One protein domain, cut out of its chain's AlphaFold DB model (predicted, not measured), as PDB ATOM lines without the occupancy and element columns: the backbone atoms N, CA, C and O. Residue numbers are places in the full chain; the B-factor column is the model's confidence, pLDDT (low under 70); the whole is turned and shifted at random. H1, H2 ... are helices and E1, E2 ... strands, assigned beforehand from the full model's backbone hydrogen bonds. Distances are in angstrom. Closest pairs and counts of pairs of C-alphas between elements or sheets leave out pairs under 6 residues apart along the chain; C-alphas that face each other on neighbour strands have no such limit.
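This is residues 75 to 183 of the 196 residues of an uncharacterized protein of Protopolystoma xenopodis (UniProt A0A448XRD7). A twisted sheet of three long strands is covered along one face by a long helix, H4, and three short helices, H1, H2 and H3, pack on H4 at different places along its length. E1, at one edge of the sheet, bends back on itself near its first residues, and E2 and E3 make a long hairpin. The printed part has 109 residues, with four named helices and three named strands in the order H1, E1, H2, H3, H4, E2, E3; the sheet's order is E1, E3, E2, antiparallel throughout. The class is mixed, helices and strands, in two layers, H4 on one face of the sheet. The whole is compact, with a radius of gyration of the C-alphas of 13.5 A, and spans 37 by 26 by 22 A.

H1 is residues 85 to 90, with C-alpha 85 at (21.506, -10.712, -20.588). E1, residues 92 to 102, is 19.0 A long and bends by 122 degrees at residue 95. H2 is residues 105 to 108 and H3 residues 113 to 120. H4, residues 130 to 151, is 32.1 A long and begins with C-alpha 130 at (44.480, -7.534, -10.851). E2, residues 156 to 167, measures 32.3 A. E3, residues 173 to 183, measures 32.2 A and ends with C-alpha 183 at (15.850, 6.275, -19.081).

H4 is the hub, touching three helices. Its residues 144 to 151 touch H1 at a steep tilt of 38 degrees, the same way; the closest C-alphas are those of Asp 86 and Cys 147, 5.5 A apart. Its residues 132 to 139 touch H2, closest at C-alphas Leu 108 and Ser 136, 4.8 A. Its residues 139 to 143 touch H3, closest at C-alphas Tyr 120 and Arg 143, 5.1 A. H2 and H3 touch only at the corner. H4 is on the sheet at a height over the sheet of 8.2 A, over E3 and E2. H1 only grazes the sheet; H3 is not on it. E1 and E3 are antiparallel, with N 98 and O 179 within hydrogen-bond range at 2.8 A. In the hairpin E2 and E3, N 164 and O 176 are 2.8 A apart. In H1, H3 and H4 every O i to N i+4 pair is within hydrogen-bond range; H2 is too short for one.

The C-alphas farthest apart, of His 153 and Tyr 169, are 42.6 A apart. The printed part has no cut and no long link. Mean pLDDT of the printed part is 78.8; residues 127 to 131, 133, 152 to 155, 166 to 173 and 183 are under 70.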
ATOM      1  N   LEU A  75      20.958 -12.763 -12.052       93.88
ATOM      2  CA  LEU A  75      21.532 -13.767 -12.932       93.88
ATOM      3  C   LEU A  75      22.796 -14.336 -12.298       93.88
ATOM      4  O   LEU A  75      23.826 -13.665 -12.249       93.88
ATOM      5  N   ASP A  76      22.736 -15.600 -11.892       91.38
ATOM      6  CA  ASP A  76      23.883 -16.321 -11.335       91.38
ATOM      7  C   ASP A  76      24.144 -17.651 -12.057       91.38
ATOM      8  O   ASP A  76      23.936 -18.731 -11.506       91.38
ATOM      9  N   PRO A  77      24.535 -17.601 -13.340       89.12
ATOM     10  CA  PRO A  77      24.829 -18.796 -14.108       89.12
ATOM     11  C   PRO A  77      26.181 -19.386 -13.753       89.12
ATOM     12  O   PRO A  77      27.154 -18.693 -13.451       89.12
ATOM     13  N   TYR A  78      26.272 -20.698 -13.947       82.44
ATOM     14  CA  TYR A  78      27.564 -21.346 -14.029       82.44
ATOM     15  C   TYR A  78      28.268 -20.889 -15.314       82.44
ATOM     16  O   TYR A  78      27.763 -21.081 -16.421       82.44
ATOM     17  N   ARG A  79      29.457 -20.294 -15.169       82.44
ATOM     18  CA  ARG A  79      30.281 -19.680 -16.221       82.44
ATOM     19  C   ARG A  79      29.764 -18.321 -16.696       82.44
ATOM     20  O   ARG A  79      30.180 -17.298 -16.156       82.44
ATOM     21  N   SER A  80      28.960 -18.286 -17.759       85.88
ATOM     22  CA  SER A  80      28.690 -17.056 -18.516       85.88
ATOM     23  C   SER A  80      27.214 -16.688 -18.504       85.88
ATOM     24  O   SER A  80      26.361 -17.518 -18.806       85.88
ATOM     25  N   ALA A  81      26.928 -15.413 -18.234       87.50
ATOM     26  CA  ALA A  81      25.584 -14.846 -18.313       87.50
ATOM     27  C   ALA A  81      25.209 -14.306 -19.695       87.50
ATOM     28  O   ALA A  81      24.068 -13.897 -19.883       87.50
ATOM     29  N   ALA A  82      26.123 -14.324 -20.670       87.38
ATOM     30  CA  ALA A  82      25.967 -13.623 -21.947       87.38
ATOM     31  C   ALA A  82      24.663 -13.936 -22.707       87.38
ATOM     32  O   ALA A  82      24.102 -13.044 -23.340       87.38
ATOM     33  N   VAL A  83      24.182 -15.181 -22.628       89.19
ATOM     34  CA  VAL A  83      22.956 -15.648 -23.305       89.19
ATOM     35  C   VAL A  83      21.685 -15.127 -22.623       89.19
ATOM     36  O   VAL A  83      20.662 -14.951 -23.271       89.19
ATOM     37  N   LEU A  84      21.748 -14.849 -21.322       91.94
ATOM     38  CA  LEU A  84      20.601 -14.451 -20.505       91.94
ATOM     39  C   LEU A  84      20.439 -12.930 -20.409       91.94
ATOM     40  O   LEU A  84      19.372 -12.460 -20.025       91.94
ATOM     41  N   LEU A  85      21.484 -12.168 -20.748       90.56
ATOM     42  CA  LEU A  85      21.506 -10.712 -20.588       90.56
ATOM     43  C   LEU A  85      20.387 -10.012 -21.362       90.56
ATOM     44  O   LEU A  85      19.735  -9.143 -20.798       90.56
ATOM     45  N   ASP A  86      20.148 -10.390 -22.617       90.19
ATOM     46  CA  ASP A  86      19.133  -9.729 -23.447       90.19
ATOM     47  C   ASP A  86      17.724  -9.916 -22.860       90.19
ATOM     48  O   ASP A  86      17.034  -8.946 -22.542       90.19
ATOM     49  N   ALA A  87      17.342 -11.163 -22.579       92.12
ATOM     50  CA  ALA A  87      16.051 -11.460 -21.968       92.12
ATOM     51  C   ALA A  87      15.893 -10.807 -20.582       92.12
ATOM     52  O   ALA A  87      14.818 -10.303 -20.262       92.12
ATOM     53  N   ALA A  88      16.963 -10.748 -19.780       92.44
ATOM     54  CA  ALA A  88      16.944 -10.090 -18.477       92.44
ATOM     55  C   ALA A  88      16.728  -8.574 -18.574       92.44
ATOM     56  O   ALA A  88      15.986  -8.018 -17.765       92.44
ATOM     57  N   VAL A  89      17.338  -7.910 -19.562       89.75
ATOM     58  CA  VAL A  89      17.134  -6.475 -19.819       89.75
ATOM     59  C   VAL A  89      15.683  -6.199 -20.221       89.75
ATOM     60  O   VAL A  89      15.097  -5.232 -19.741       89.75
ATOM     61  N   GLN A  90      15.072  -7.062 -21.038       89.12
ATOM     62  CA  GLN A  90      13.692  -6.882 -21.507       89.12
ATOM     63  C   GLN A  90      12.650  -6.969 -20.382       89.12
ATOM     64  O   GLN A  90      11.680  -6.208 -20.369       89.12
ATOM     65  N   ILE A  91      12.848  -7.877 -19.421       92.50
ATOM     66  CA  ILE A  91      11.922  -8.049 -18.292       92.50
ATOM     67  C   ILE A  91      12.193  -7.089 -17.133       92.50
ATOM     68  O   ILE A  91      11.451  -7.108 -16.154       92.50
ATOM     69  N   LEU A  92      13.250  -6.278 -17.177       91.38
ATOM     70  CA  LEU A  92      13.574  -5.365 -16.087       91.38
ATOM     71  C   LEU A  92      12.641  -4.143 -16.111       91.38
ATOM     72  O   LEU A  92      12.349  -3.564 -17.161       91.38
ATOM     73  N   TYR A  93      12.153  -3.733 -14.938       89.25
ATOM     74  CA  TYR A  93      11.493  -2.436 -14.792       89.25
ATOM     75  C   TYR A  93      12.474  -1.289 -15.053       89.25
ATOM     76  O   TYR A  93      13.683  -1.416 -14.860       89.25
ATOM     77  N   GLU A  94      11.931  -0.145 -15.464       84.25
ATOM     78  CA  GLU A  94      12.702   1.096 -15.512       84.25
ATOM     79  C   GLU A  94      13.212   1.418 -14.107       84.25
ATOM     80  O   GLU A  94      12.468   1.297 -13.131       84.25
ATOM     81  N   ASN A  95      14.492   1.773 -14.004       84.69
ATOM     82  CA  ASN A  95      15.202   1.967 -12.739       84.69
ATOM     83  C   ASN A  95      15.281   0.690 -11.870       84.69
ATOM     84  O   ASN A  95      15.568   0.761 -10.674       84.69
ATOM     85  N   GLY A  96      15.057  -0.486 -12.465       87.88
ATOM     86  CA  GLY A  96      15.234  -1.780 -11.814       87.88
ATOM     87  C   GLY A  96      16.706  -2.152 -11.620       87.88
ATOM     88  O   GLY A  96      17.595  -1.653 -12.309       87.88
ATOM     89  N   LEU A  97      16.966  -3.051 -10.674       91.06
ATOM     90  CA  LEU A  97      18.301  -3.546 -10.349       91.06
ATOM     91  C   LEU A  97      18.580  -4.856 -11.095       91.06
ATOM     92  O   LEU A  97      17.909  -5.865 -10.876       91.06
ATOM     93  N   LEU A  98      19.601  -4.858 -11.941       92.31
ATOM     94  CA  LEU A  98      20.146  -6.066 -12.541       92.31
ATOM     95  C   LEU A  98      21.411  -6.467 -11.778       92.31
ATOM     96  O   LEU A  98      22.321  -5.665 -11.565       92.31
ATOM     97  N   CYS A  99      21.460  -7.722 -11.360       92.31
ATOM     98  CA  CYS A  99      22.603  -8.332 -10.704       92.31
ATOM     99  C   CYS A  99      23.109  -9.444 -11.620       92.31
ATOM    100  O   CYS A  99      22.341 -10.329 -11.992       92.31
ATOM    101  N   VAL A 100      24.380  -9.398 -12.011       90.75
ATOM    102  CA  VAL A 100      24.966 -10.398 -12.912       90.75
ATOM    103  C   VAL A 100      26.231 -10.956 -12.301       90.75
ATOM    104  O   VAL A 100      27.173 -10.203 -12.053       90.75
ATOM    105  N   THR A 101      26.270 -12.269 -12.112       88.25
ATOM    106  CA  THR A 101      27.484 -13.004 -11.778       88.25
ATOM    107  C   THR A 101      28.096 -13.615 -13.037       88.25
ATOM    108  O   THR A 101      27.397 -14.166 -13.888       88.25
ATOM    109  N   CYS A 102      29.419 -13.560 -13.155       83.62
ATOM    110  CA  CYS A 102      30.175 -14.364 -14.106       83.62
ATOM    111  C   CYS A 102      31.337 -15.066 -13.408       83.62
ATOM    112  O   CYS A 102      32.080 -14.462 -12.634       83.62
ATOM    113  N   THR A 103      31.497 -16.345 -13.737       83.62
ATOM    114  CA  THR A 103      32.588 -17.210 -13.267       83.62
ATOM    115  C   THR A 103      33.461 -17.717 -14.421       83.62
ATOM    116  O   THR A 103      34.418 -18.456 -14.209       83.62
ATOM    117  N   ASP A 104      33.176 -17.296 -15.662       80.19
ATOM    118  CA  ASP A 104      33.924 -17.659 -16.875       80.19
ATOM    119  C   ASP A 104      35.248 -16.890 -17.027       80.19
ATOM    120  O   ASP A 104      35.501 -16.226 -18.035       80.19
ATOM    121  N   MET A 105      36.110 -16.970 -16.013       75.44
ATOM    122  CA  MET A 105      37.397 -16.275 -16.026       75.44
ATOM    123  C   MET A 105      38.307 -16.783 -17.142       75.44
ATOM    124  O   MET A 105      38.945 -15.986 -17.805       75.44
ATOM    125  N   GLY A 106      38.300 -18.075 -17.479       76.12
ATOM    126  CA  GLY A 106      39.111 -18.569 -18.601       76.12
ATOM    127  C   GLY A 106      38.858 -17.798 -19.909       76.12
ATOM    128  O   GLY A 106      39.796 -17.410 -20.606       76.12
ATOM    129  N   VAL A 107      37.595 -17.500 -20.219       80.56
ATOM    130  CA  VAL A 107      37.239 -16.709 -21.404       80.56
ATOM    131  C   VAL A 107      37.508 -15.220 -21.195       80.56
ATOM    132  O   VAL A 107      38.077 -14.572 -22.073       80.56
ATOM    133  N   LEU A 108      37.119 -14.679 -20.040       75.06
ATOM    134  CA  LEU A 108      37.258 -13.255 -19.737       75.06
ATOM    135  C   LEU A 108      38.719 -12.802 -19.585       75.06
ATOM    136  O   LEU A 108      39.011 -11.624 -19.763       75.06
ATOM    137  N   CYS A 109      39.637 -13.737 -19.350       75.06
ATOM    138  CA  CYS A 109      41.057 -13.492 -19.098       75.06
ATOM    139  C   CYS A 109      41.972 -13.862 -20.274       75.06
ATOM    140  O   CYS A 109      43.196 -13.919 -20.135       75.06
ATOM    141  N   GLY A 110      41.388 -14.146 -21.440       74.25
ATOM    142  CA  GLY A 110      42.142 -14.276 -22.685       74.25
ATOM    143  C   GLY A 110      42.750 -15.653 -22.924       74.25
ATOM    144  O   GLY A 110      43.623 -15.777 -23.778       74.25
ATOM    145  N   VAL A 111      42.290 -16.704 -22.230       79.88
ATOM    146  CA  VAL A 111      42.687 -18.087 -22.563       79.88
ATOM    147  C   VAL A 111      42.082 -18.512 -23.905       79.88
ATOM    148  O   VAL A 111      42.728 -19.211 -24.679       79.88
ATOM    149  N   ALA A 112      40.855 -18.069 -24.201       83.06
ATOM    150  CA  ALA A 112      40.121 -18.431 -25.413       83.06
ATOM    151  C   ALA A 112      39.541 -17.185 -26.121       83.06
ATOM    152  O   ALA A 112      38.372 -16.845 -25.910       83.06
ATOM    153  N   PRO A 113      40.316 -16.504 -26.991       82.69
ATOM    154  CA  PRO A 113      39.890 -15.257 -27.630       82.69
ATOM    155  C   PRO A 113      38.642 -15.422 -28.514       82.69
ATOM    156  O   PRO A 113      37.746 -14.579 -28.467       82.69
ATOM    157  N   GLY A 114      38.507 -16.537 -29.241       85.88
ATOM    158  CA  GLY A 114      37.310 -16.819 -30.046       85.88
ATOM    159  C   GLY A 114      36.031 -16.940 -29.206       85.88
ATOM    160  O   GLY A 114      34.995 -16.380 -29.559       85.88
ATOM    161  N   ALA A 115      36.117 -17.589 -28.039       85.44
ATOM    162  CA  ALA A 115      34.996 -17.677 -27.105       85.44
ATOM    163  C   ALA A 115      34.664 -16.313 -26.480       85.44
ATOM    164  O   ALA A 115      33.492 -16.018 -26.245       85.44
ATOM    165  N   SER A 116      35.681 -15.477 -26.239       85.44
ATOM    166  CA  SER A 116      35.495 -14.129 -25.695       85.44
ATOM    167  C   SER A 116      34.742 -13.228 -26.673       85.44
ATOM    168  O   SER A 116      33.753 -12.602 -26.284       85.44
ATOM    169  N   MET A 117      35.094 -13.294 -27.962       86.69
ATOM    170  CA  MET A 117      34.389 -12.576 -29.021       86.69
ATOM    171  C   MET A 117      32.946 -13.070 -29.167       86.69
ATOM    172  O   MET A 117      32.022 -12.263 -29.175       86.69
ATOM    173  N   GLY A 118      32.725 -14.387 -29.222       86.38
ATOM    174  CA  GLY A 118      31.379 -14.943 -29.397       86.38
ATOM    175  C   GLY A 118      30.423 -14.614 -28.244       86.38
ATOM    176  O   GLY A 118      29.265 -14.272 -28.474       86.38
ATOM    177  N   LYS A 119      30.902 -14.682 -26.994       86.69
ATOM    178  CA  LYS A 119      30.071 -14.437 -25.802       86.69
ATOM    179  C   LYS A 119      29.921 -12.951 -25.483       86.69
ATOM    180  O   LYS A 119      28.818 -12.493 -25.202       86.69
ATOM    181  N   TYR A 120      31.017 -12.198 -25.512       86.00
ATOM    182  CA  TYR A 120      31.070 -10.832 -24.989       86.00
ATOM    183  C   TYR A 120      31.259  -9.764 -26.074       86.00
ATOM    184  O   TYR A 120      31.291  -8.581 -25.749       86.00
ATOM    185  N   GLY A 121      31.376 -10.143 -27.352       85.75
ATOM    186  CA  GLY A 121      31.580  -9.197 -28.459       85.75
ATOM    187  C   GLY A 121      32.915  -8.450 -28.391       85.75
ATOM    188  O   GLY A 121      33.056  -7.382 -28.975       85.75
ATOM    189  N   SER A 122      33.878  -8.966 -27.627       84.88
ATOM    190  CA  SER A 122      35.174  -8.334 -27.386       84.88
ATOM    191  C   SER A 122      36.262  -9.391 -27.226       84.88
ATOM    192  O   SER A 122      35.991 -10.517 -26.813       84.88
ATOM    193  N   ILE A 123      37.497  -9.035 -27.574       85.00
ATOM    194  CA  ILE A 123      38.656  -9.919 -27.429       85.00
ATOM    195  C   ILE A 123      39.320  -9.615 -26.092       85.00
ATOM    196  O   ILE A 123      39.701  -8.473 -25.835       85.00
ATOM    197  N   SER A 124      39.472 -10.640 -25.256       79.06
ATOM    198  CA  SER A 124      40.236 -10.497 -24.018       79.06
ATOM    199  C   SER A 124      41.737 -10.542 -24.291       79.06
ATOM    200  O   SER A 124      42.227 -11.405 -25.024       79.06
ATOM    201  N   VAL A 125      42.470  -9.622 -23.667       77.81
ATOM    202  CA  VAL A 125      43.933  -9.606 -23.663       77.81
ATOM    203  C   VAL A 125      44.403 -10.242 -22.366       77.81
ATOM    204  O   VAL A 125      44.011  -9.819 -21.279       77.81
ATOM    205  N   LYS A 126      45.266 -11.254 -22.478       72.38
ATOM    206  CA  LYS A 126      45.855 -11.906 -21.311       72.38
ATOM    207  C   LYS A 126      46.733 -10.904 -20.557       72.38
ATOM    208  O   LYS A 126      47.769 -10.474 -21.060       72.38
ATOM    209  N   CYS A 127      46.321 -10.554 -19.344       67.69
ATOM    210  CA  CYS A 127      47.051  -9.675 -18.433       67.69
ATOM    211  C   CYS A 127      47.304 -10.403 -17.108       67.69
ATOM    212  O   CYS A 127      46.561 -11.310 -16.748       67.69
ATOM    213  N   SER A 128      48.353 -10.026 -16.378       67.50
ATOM    214  CA  SER A 128      48.679 -10.625 -15.083       67.50
ATOM    215  C   SER A 128      48.008  -9.889 -13.915       67.50
ATOM    216  O   SER A 128      47.802  -8.672 -13.941       67.50
ATOM    217  N   GLY A 129      47.693 -10.633 -12.852       66.62
ATOM    218  CA  GLY A 129      47.293 -10.070 -11.560       66.62
ATOM    219  C   GLY A 129      45.891  -9.452 -11.548       66.62
ATOM    220  O   GLY A 129      44.921 -10.079 -11.962       66.62
ATOM    221  N   MET A 130      45.768  -8.235 -11.012       60.66
ATOM    222  CA  MET A 130      44.480  -7.534 -10.851       60.66
ATOM    223  C   MET A 130      43.928  -6.981 -12.175       60.66
ATOM    224  O   MET A 130      42.720  -6.788 -12.315       60.66
ATOM    225  N   HIS A 131      44.790  -6.757 -13.171       66.44
ATOM    226  CA  HIS A 131      44.389  -6.231 -14.482       66.44
ATOM    227  C   HIS A 131      43.473  -7.190 -15.250       66.44
ATOM    228  O   HIS A 131      42.612  -6.752 -16.010       66.44
ATOM    229  N   GLU A 132      43.626  -8.486 -14.993       70.06
ATOM    230  CA  GLU A 132      42.785  -9.555 -15.513       70.06
ATOM    231  C   GLU A 132      41.314  -9.351 -15.110       70.06
ATOM    232  O   GLU A 132      40.434  -9.282 -15.963       70.06
ATOM    233  N   GLN A 133      41.051  -9.122 -13.819       69.19
ATOM    234  CA  GLN A 133      39.697  -8.896 -13.298       69.19
ATOM    235  C   GLN A 133      39.069  -7.608 -13.847       69.19
ATOM    236  O   GLN A 133      37.873  -7.575 -14.144       69.19
ATOM    237  N   VAL A 134      39.869  -6.553 -14.023       72.19
ATOM    238  CA  VAL A 134      39.397  -5.286 -14.597       72.19
ATOM    239  C   VAL A 134      38.977  -5.468 -16.056       72.19
ATOM    240  O   VAL A 134      37.929  -4.949 -16.449       72.19
ATOM    241  N   MET A 135      39.746  -6.213 -16.858       74.31
ATOM    242  CA  MET A 135      39.360  -6.493 -18.245       74.31
ATOM    243  C   MET A 135      38.099  -7.344 -18.326       74.31
ATOM    244  O   MET A 135      37.188  -6.994 -19.076       74.31
ATOM    245  N   SER A 136      37.983  -8.360 -17.474       76.00
ATOM    246  CA  SER A 136      36.768  -9.164 -17.353       76.00
ATOM    247  C   SER A 136      35.527  -8.307 -17.076       76.00
ATOM    248  O   SER A 136      34.492  -8.470 -17.727       76.00
ATOM    249  N   CYS A 137      35.635  -7.338 -16.160       77.75
ATOM    250  CA  CYS A 137      34.549  -6.403 -15.867       77.75
ATOM    251  C   CYS A 137      34.214  -5.523 -17.077       77.75
ATOM    252  O   CYS A 137      33.045  -5.404 -17.437       77.75
ATOM    253  N   LYS A 138      35.226  -4.940 -17.735       81.56
ATOM    254  CA  LYS A 138      35.035  -4.079 -18.915       81.56
ATOM    255  C   LYS A 138      34.330  -4.808 -20.054       81.56
ATOM    256  O   LYS A 138      33.424  -4.247 -20.660       81.56
ATOM    257  N   MET A 139      34.708  -6.056 -20.319       83.94
ATOM    258  CA  MET A 139      34.079  -6.877 -21.355       83.94
ATOM    259  C   MET A 139      32.616  -7.182 -21.038       83.94
ATOM    260  O   MET A 139      31.756  -7.069 -21.910       83.94
ATOM    261  N   MET A 140      32.314  -7.521 -19.782       82.38
ATOM    262  CA  MET A 140      30.937  -7.767 -19.356       82.38
ATOM    263  C   MET A 140      30.074  -6.506 -19.446       82.38
ATOM    264  O   MET A 140      28.969  -6.561 -19.984       82.38
ATOM    265  N   ILE A 141      30.590  -5.367 -18.979       84.06
ATOM    266  CA  ILE A 141      29.916  -4.068 -19.091       84.06
ATOM    267  C   ILE A 141      29.691  -3.720 -20.565       84.06
ATOM    268  O   ILE A 141      28.587  -3.340 -20.933       84.06
ATOM    269  N   GLY A 142      30.696  -3.913 -21.424       85.88
ATOM    270  CA  GLY A 142      30.584  -3.679 -22.863       85.88
ATOM    271  C   GLY A 142      29.493  -4.527 -23.518       85.88
ATOM    272  O   GLY A 142      28.653  -3.993 -24.243       85.88
ATOM    273  N   ARG A 143      29.440  -5.831 -23.208       87.38
ATOM    274  CA  ARG A 143      28.386  -6.730 -23.703       87.38
ATOM    275  C   ARG A 143      27.000  -6.284 -23.256       87.38
ATOM    276  O   ARG A 143      26.060  -6.316 -24.043       87.38
ATOM    277  N   LEU A 144      26.866  -5.878 -22.003       84.38
ATOM    278  CA  LEU A 144      25.598  -5.397 -21.490       84.38
ATOM    279  C   LEU A 144      25.187  -4.072 -22.147       84.38
ATOM    280  O   LEU A 144      24.036  -3.947 -22.550       84.38
ATOM    281  N   CYS A 145      26.099  -3.109 -22.297       83.12
ATOM    282  CA  CYS A 145      25.818  -1.867 -23.018       83.12
ATOM    283  C   CYS A 145      25.305  -2.162 -24.431       83.12
ATOM    284  O   CYS A 145      24.329  -1.557 -24.862       83.12
ATOM    285  N   TYR A 146      25.907  -3.138 -25.117       84.94
ATOM    286  CA  TYR A 146      25.423  -3.604 -26.413       84.94
ATOM    287  C   TYR A 146      23.992  -4.165 -26.338       84.94
ATOM    288  O   TYR A 146      23.152  -3.762 -27.136       84.94
ATOM    289  N   CYS A 147      23.684  -5.026 -25.358       83.75
ATOM    290  CA  CYS A 147      22.323  -5.539 -25.147       83.75
ATOM    291  C   CYS A 147      21.308  -4.422 -24.847       83.75
ATOM    292  O   CYS A 147      20.183  -4.458 -25.327       83.75
ATOM    293  N   ILE A 148      21.684  -3.402 -24.075       79.56
ATOM    294  CA  ILE A 148      20.791  -2.275 -23.776       79.56
ATOM    295  C   ILE A 148      20.518  -1.463 -25.042       79.56
ATOM    296  O   ILE A 148      19.366  -1.137 -25.306       79.56
ATOM    297  N   LEU A 149      21.552  -1.185 -25.840       76.00
ATOM    298  CA  LEU A 149      21.423  -0.463 -27.108       76.00
ATOM    299  C   LEU A 149      20.592  -1.233 -28.143       76.00
ATOM    300  O   LEU A 149      19.894  -0.611 -28.939       76.00
ATOM    301  N   SER A 150      20.655  -2.569 -28.147       76.75
ATOM    302  CA  SER A 150      19.842  -3.390 -29.048       76.75
ATOM    303  C   SER A 150      18.385  -3.511 -28.602       76.75
ATOM    304  O   SER A 150      17.501  -3.591 -29.450       76.75
ATOM    305  N   SER A 151      18.133  -3.550 -27.290       70.56
ATOM    306  CA  SER A 151      16.833  -3.958 -26.736       70.56
ATOM    307  C   SER A 151      15.988  -2.786 -26.227       70.56
ATOM    308  O   SER A 151      14.763  -2.890 -26.183       70.56
ATOM    309  N   VAL A 152      16.604  -1.655 -25.867       63.25
ATOM    310  CA  VAL A 152      15.923  -0.444 -25.388       63.25
ATOM    311  C   VAL A 152      16.168   0.689 -26.386       63.25
ATOM    312  O   VAL A 152      17.298   0.917 -26.805       63.25
ATOM    313  N   HIS A 153      15.111   1.401 -26.795       53.91
ATOM    314  CA  HIS A 153      15.246   2.596 -27.642       53.91
ATOM    315  C   HIS A 153      16.297   3.564 -27.064       53.91
ATOM    316  O   HIS A 153      16.393   3.682 -25.844       53.91
ATOM    317  N   PHE A 154      17.035   4.229 -27.967       54.16
ATOM    318  CA  PHE A 154      18.269   5.044 -27.860       54.16
ATOM    319  C   PHE A 154      18.481   5.982 -26.640       54.16
ATOM    320  O   PHE A 154      19.517   6.635 -26.547       54.16
ATOM    321  N   GLU A 155      17.557   6.056 -25.686       65.00
ATOM    322  CA  GLU A 155      17.505   7.025 -24.589       65.00
ATOM    323  C   GLU A 155      17.632   6.371 -23.204       65.00
ATOM    324  O   GLU A 155      16.893   6.696 -22.275       65.00
ATOM    325  N   SER A 156      18.541   5.411 -23.034       70.94
ATOM    326  CA  SER A 156      18.808   4.795 -21.725       70.94
ATOM    327  C   SER A 156      20.287   4.845 -21.370       70.94
ATOM    328  O   SER A 156      21.145   4.685 -22.235       70.94
ATOM    329  N   TYR A 157      20.588   5.044 -20.088       71.19
ATOM    330  CA  TYR A 157      21.942   4.969 -19.556       71.19
ATOM    331  C   TYR A 157      22.045   3.905 -18.465       71.19
ATOM    332  O   TYR A 157      21.128   3.670 -17.671       71.19
ATOM    333  N   LEU A 158      23.206   3.260 -18.438       74.88
ATOM    334  CA  LEU A 158      23.568   2.282 -17.431       74.88
ATOM    335  C   LEU A 158      24.243   2.991 -16.258       74.88
ATOM    336  O   LEU A 158      25.274   3.638 -16.430       74.88
ATOM    337  N   MET A 159      23.695   2.823 -15.060       78.31
ATOM    338  CA  MET A 159      24.363   3.201 -13.820       78.31
ATOM    339  C   MET A 159      24.927   1.942 -13.163       78.31
ATOM    340  O   MET A 159      24.177   1.033 -12.814       78.31
ATOM    341  N   ILE A 160      26.245   1.882 -12.988       79.94
ATOM    342  CA  ILE A 160      26.901   0.807 -12.237       79.94
ATOM    343  C   ILE A 160      27.005   1.258 -10.784       79.94
ATOM    344  O   ILE A 160      27.602   2.295 -10.510       79.94
ATOM    345  N   HIS A 161      26.438   0.476  -9.867       78.38
ATOM    346  CA  HIS A 161      26.503   0.764  -8.432       78.38
ATOM    347  C   HIS A 161      27.747   0.145  -7.812       78.38
ATOM    348  O   HIS A 161      28.562   0.837  -7.212       78.38
ATOM    349  N   PHE A 162      27.909  -1.168  -7.991       76.12
ATOM    350  CA  PHE A 162      28.994  -1.924  -7.376       76.12
ATOM    351  C   PHE A 162      29.494  -3.023  -8.302       76.12
ATOM    352  O   PHE A 162      28.719  -3.708  -8.972       76.12
ATOM    353  N   ILE A 163      30.807  -3.219  -8.285       78.44
ATOM    354  CA  ILE A 163      31.473  -4.374  -8.875       78.44
ATOM    355  C   ILE A 163      32.181  -5.081  -7.733       78.44
ATOM    356  O   ILE A 163      33.076  -4.518  -7.106       78.44
ATOM    357  N   ILE A 164      31.770  -6.311  -7.461       76.62
ATOM    358  CA  ILE A 164      32.408  -7.165  -6.470       76.62
ATOM    359  C   ILE A 164      33.212  -8.204  -7.233       76.62
ATOM    360  O   ILE A 164      32.655  -8.974  -8.014       76.62
ATOM    361  N   SER A 165      34.521  -8.224  -7.003       73.50
ATOM    362  CA  SER A 165      35.376  -9.317  -7.445       73.50
ATOM    363  C   SER A 165      35.869 -10.073  -6.223       73.50
ATOM    364  O   SER A 165      36.550  -9.508  -5.370       73.50
ATOM    365  N   ALA A 166      35.501 -11.346  -6.139       66.25
ATOM    366  CA  ALA A 166      35.996 -12.268  -5.130       66.25
ATOM    367  C   ALA A 166      36.858 -13.326  -5.818       66.25
ATOM    368  O   ALA A 166      36.553 -13.766  -6.928       66.25
ATOM    369  N   ARG A 167      37.953 -13.730  -5.176       64.38
ATOM    370  CA  ARG A 167      38.809 -14.820  -5.644       64.38
ATOM    371  C   ARG A 167      38.762 -15.911  -4.585       64.38
ATOM    372  O   ARG A 167      39.219 -15.676  -3.470       64.38
ATOM    373  N   ASP A 168      38.188 -17.061  -4.923       55.81
ATOM    374  CA  ASP A 168      38.191 -18.207  -4.018       55.81
ATOM    375  C   ASP A 168      39.567 -18.885  -3.993       55.81
ATOM    376  O   ASP A 168      40.328 -18.843  -4.968       55.81
ATOM    377  N   TYR A 169      39.864 -19.563  -2.880       46.00
ATOM    378  CA  TYR A 169      41.096 -20.338  -2.663       46.00
ATOM    379  C   TYR A 169      41.329 -21.429  -3.732       46.00
ATOM    380  O   TYR A 169      42.454 -21.886  -3.914       46.00
ATOM    381  N   SER A 170      40.289 -21.808  -4.481       45.41
ATOM    382  CA  SER A 170      40.297 -22.763  -5.599       45.41
ATOM    383  C   SER A 170      40.515 -22.117  -6.983       45.41
ATOM    384  O   SER A 170      40.173 -22.715  -8.002       45.41
ATOM    385  N   LEU A 171      41.082 -20.901  -7.046       48.53
ATOM    386  CA  LEU A 171      41.409 -20.137  -8.272       48.53
ATOM    387  C   LEU A 171      40.208 -19.694  -9.129       48.53
ATOM    388  O   LEU A 171      40.389 -18.998 -10.130       48.53
ATOM    389  N   SER A 172      38.977 -20.019  -8.735       57.62
ATOM    390  CA  SER A 172      37.780 -19.498  -9.396       57.62
ATOM    391  C   SER A 172      37.521 -18.072  -8.913       57.62
ATOM    392  O   SER A 172      37.195 -17.846  -7.749       57.62
ATOM    393  N   SER A 173      37.713 -17.084  -9.794       64.25
ATOM    394  CA  SER A 173      37.305 -15.708  -9.490       64.25
ATOM    395  C   SER A 173      35.851 -15.504  -9.901       64.25
ATOM    396  O   SER A 173      35.443 -15.894 -10.995       64.25
ATOM    397  N   ILE A 174      35.082 -14.887  -9.015       74.38
ATOM    398  CA  ILE A 174      33.679 -14.543  -9.204       74.38
ATOM    399  C   ILE A 174      33.607 -13.030  -9.364       74.38
ATOM    400  O   ILE A 174      34.137 -12.282  -8.539       74.38
ATOM    401  N   ILE A 175      32.956 -12.573 -10.428       78.31
ATOM    402  CA  ILE A 175      32.652 -11.157 -10.631       78.31
ATOM    403  C   ILE A 175      31.145 -11.005 -10.561       78.31
ATOM    404  O   ILE A 175      30.437 -11.602 -11.369       78.31
ATOM    405  N   LYS A 176      30.665 -10.188  -9.624       82.44
ATOM    406  CA  LYS A 176      29.262  -9.793  -9.532       82.44
ATOM    407  C   LYS A 176      29.126  -8.296  -9.763       82.44
ATOM    408  O   LYS A 176      29.759  -7.502  -9.070       82.44
ATOM    409  N   ILE A 177      28.311  -7.912 -10.739       81.06
ATOM    410  CA  ILE A 177      28.032  -6.511 -11.054       81.06
ATOM    411  C   ILE A 177      26.584  -6.200 -10.694       81.06
ATOM    412  O   ILE A 177      25.671  -6.917 -11.101       81.06
ATOM    413  N   PHE A 178      26.406  -5.112  -9.950       84.06
ATOM    414  CA  PHE A 178      25.123  -4.533  -9.574       84.06
ATOM    415  C   PHE A 178      24.928  -3.233 -10.341       84.06
ATOM    416  O   PHE A 178      25.774  -2.335 -10.291       84.06
ATOM    417  N   MET A 179      23.818  -3.127 -11.058       84.12
ATOM    418  CA  MET A 179      23.586  -2.030 -11.992       84.12
ATOM    419  C   MET A 179      22.102  -1.705 -12.124       84.12
ATOM    420  O   MET A 179      21.243  -2.563 -11.941       84.12
ATOM    421  N   THR A 180      21.813  -0.473 -12.513       83.38
ATOM    422  CA  THR A 180      20.463   0.000 -12.808       83.38
ATOM    423  C   THR A 180      20.410   0.552 -14.222       83.38
ATOM    424  O   THR A 180      21.321   1.259 -14.655       83.38
ATOM    425  N   ILE A 181      19.330   0.243 -14.935       79.62
ATOM    426  CA  ILE A 181      19.063   0.776 -16.272       79.62
ATOM    427  C   ILE A 181      18.033   1.892 -16.122       79.62
ATOM    428  O   ILE A 181      16.901   1.642 -15.702       79.62
ATOM    429  N   ASN A 182      18.436   3.122 -16.437       74.94
ATOM    430  CA  ASN A 182      17.590   4.307 -16.316       74.94
ATOM    431  C   ASN A 182      17.317   4.886 -17.704       74.94
ATOM    432  O   ASN A 182      18.203   4.888 -18.561       74.94
ATOM    433  N   LYS A 183      16.119   5.435 -17.911       67.94
ATOM    434  CA  LYS A 183      15.850   6.275 -19.081       67.94
ATOM    435  C   LYS A 183      16.408   7.678 -18.865       67.94
ATOM    436  O   LYS A 183      16.349   8.217 -17.760       67.94
TER     437      LYS A 183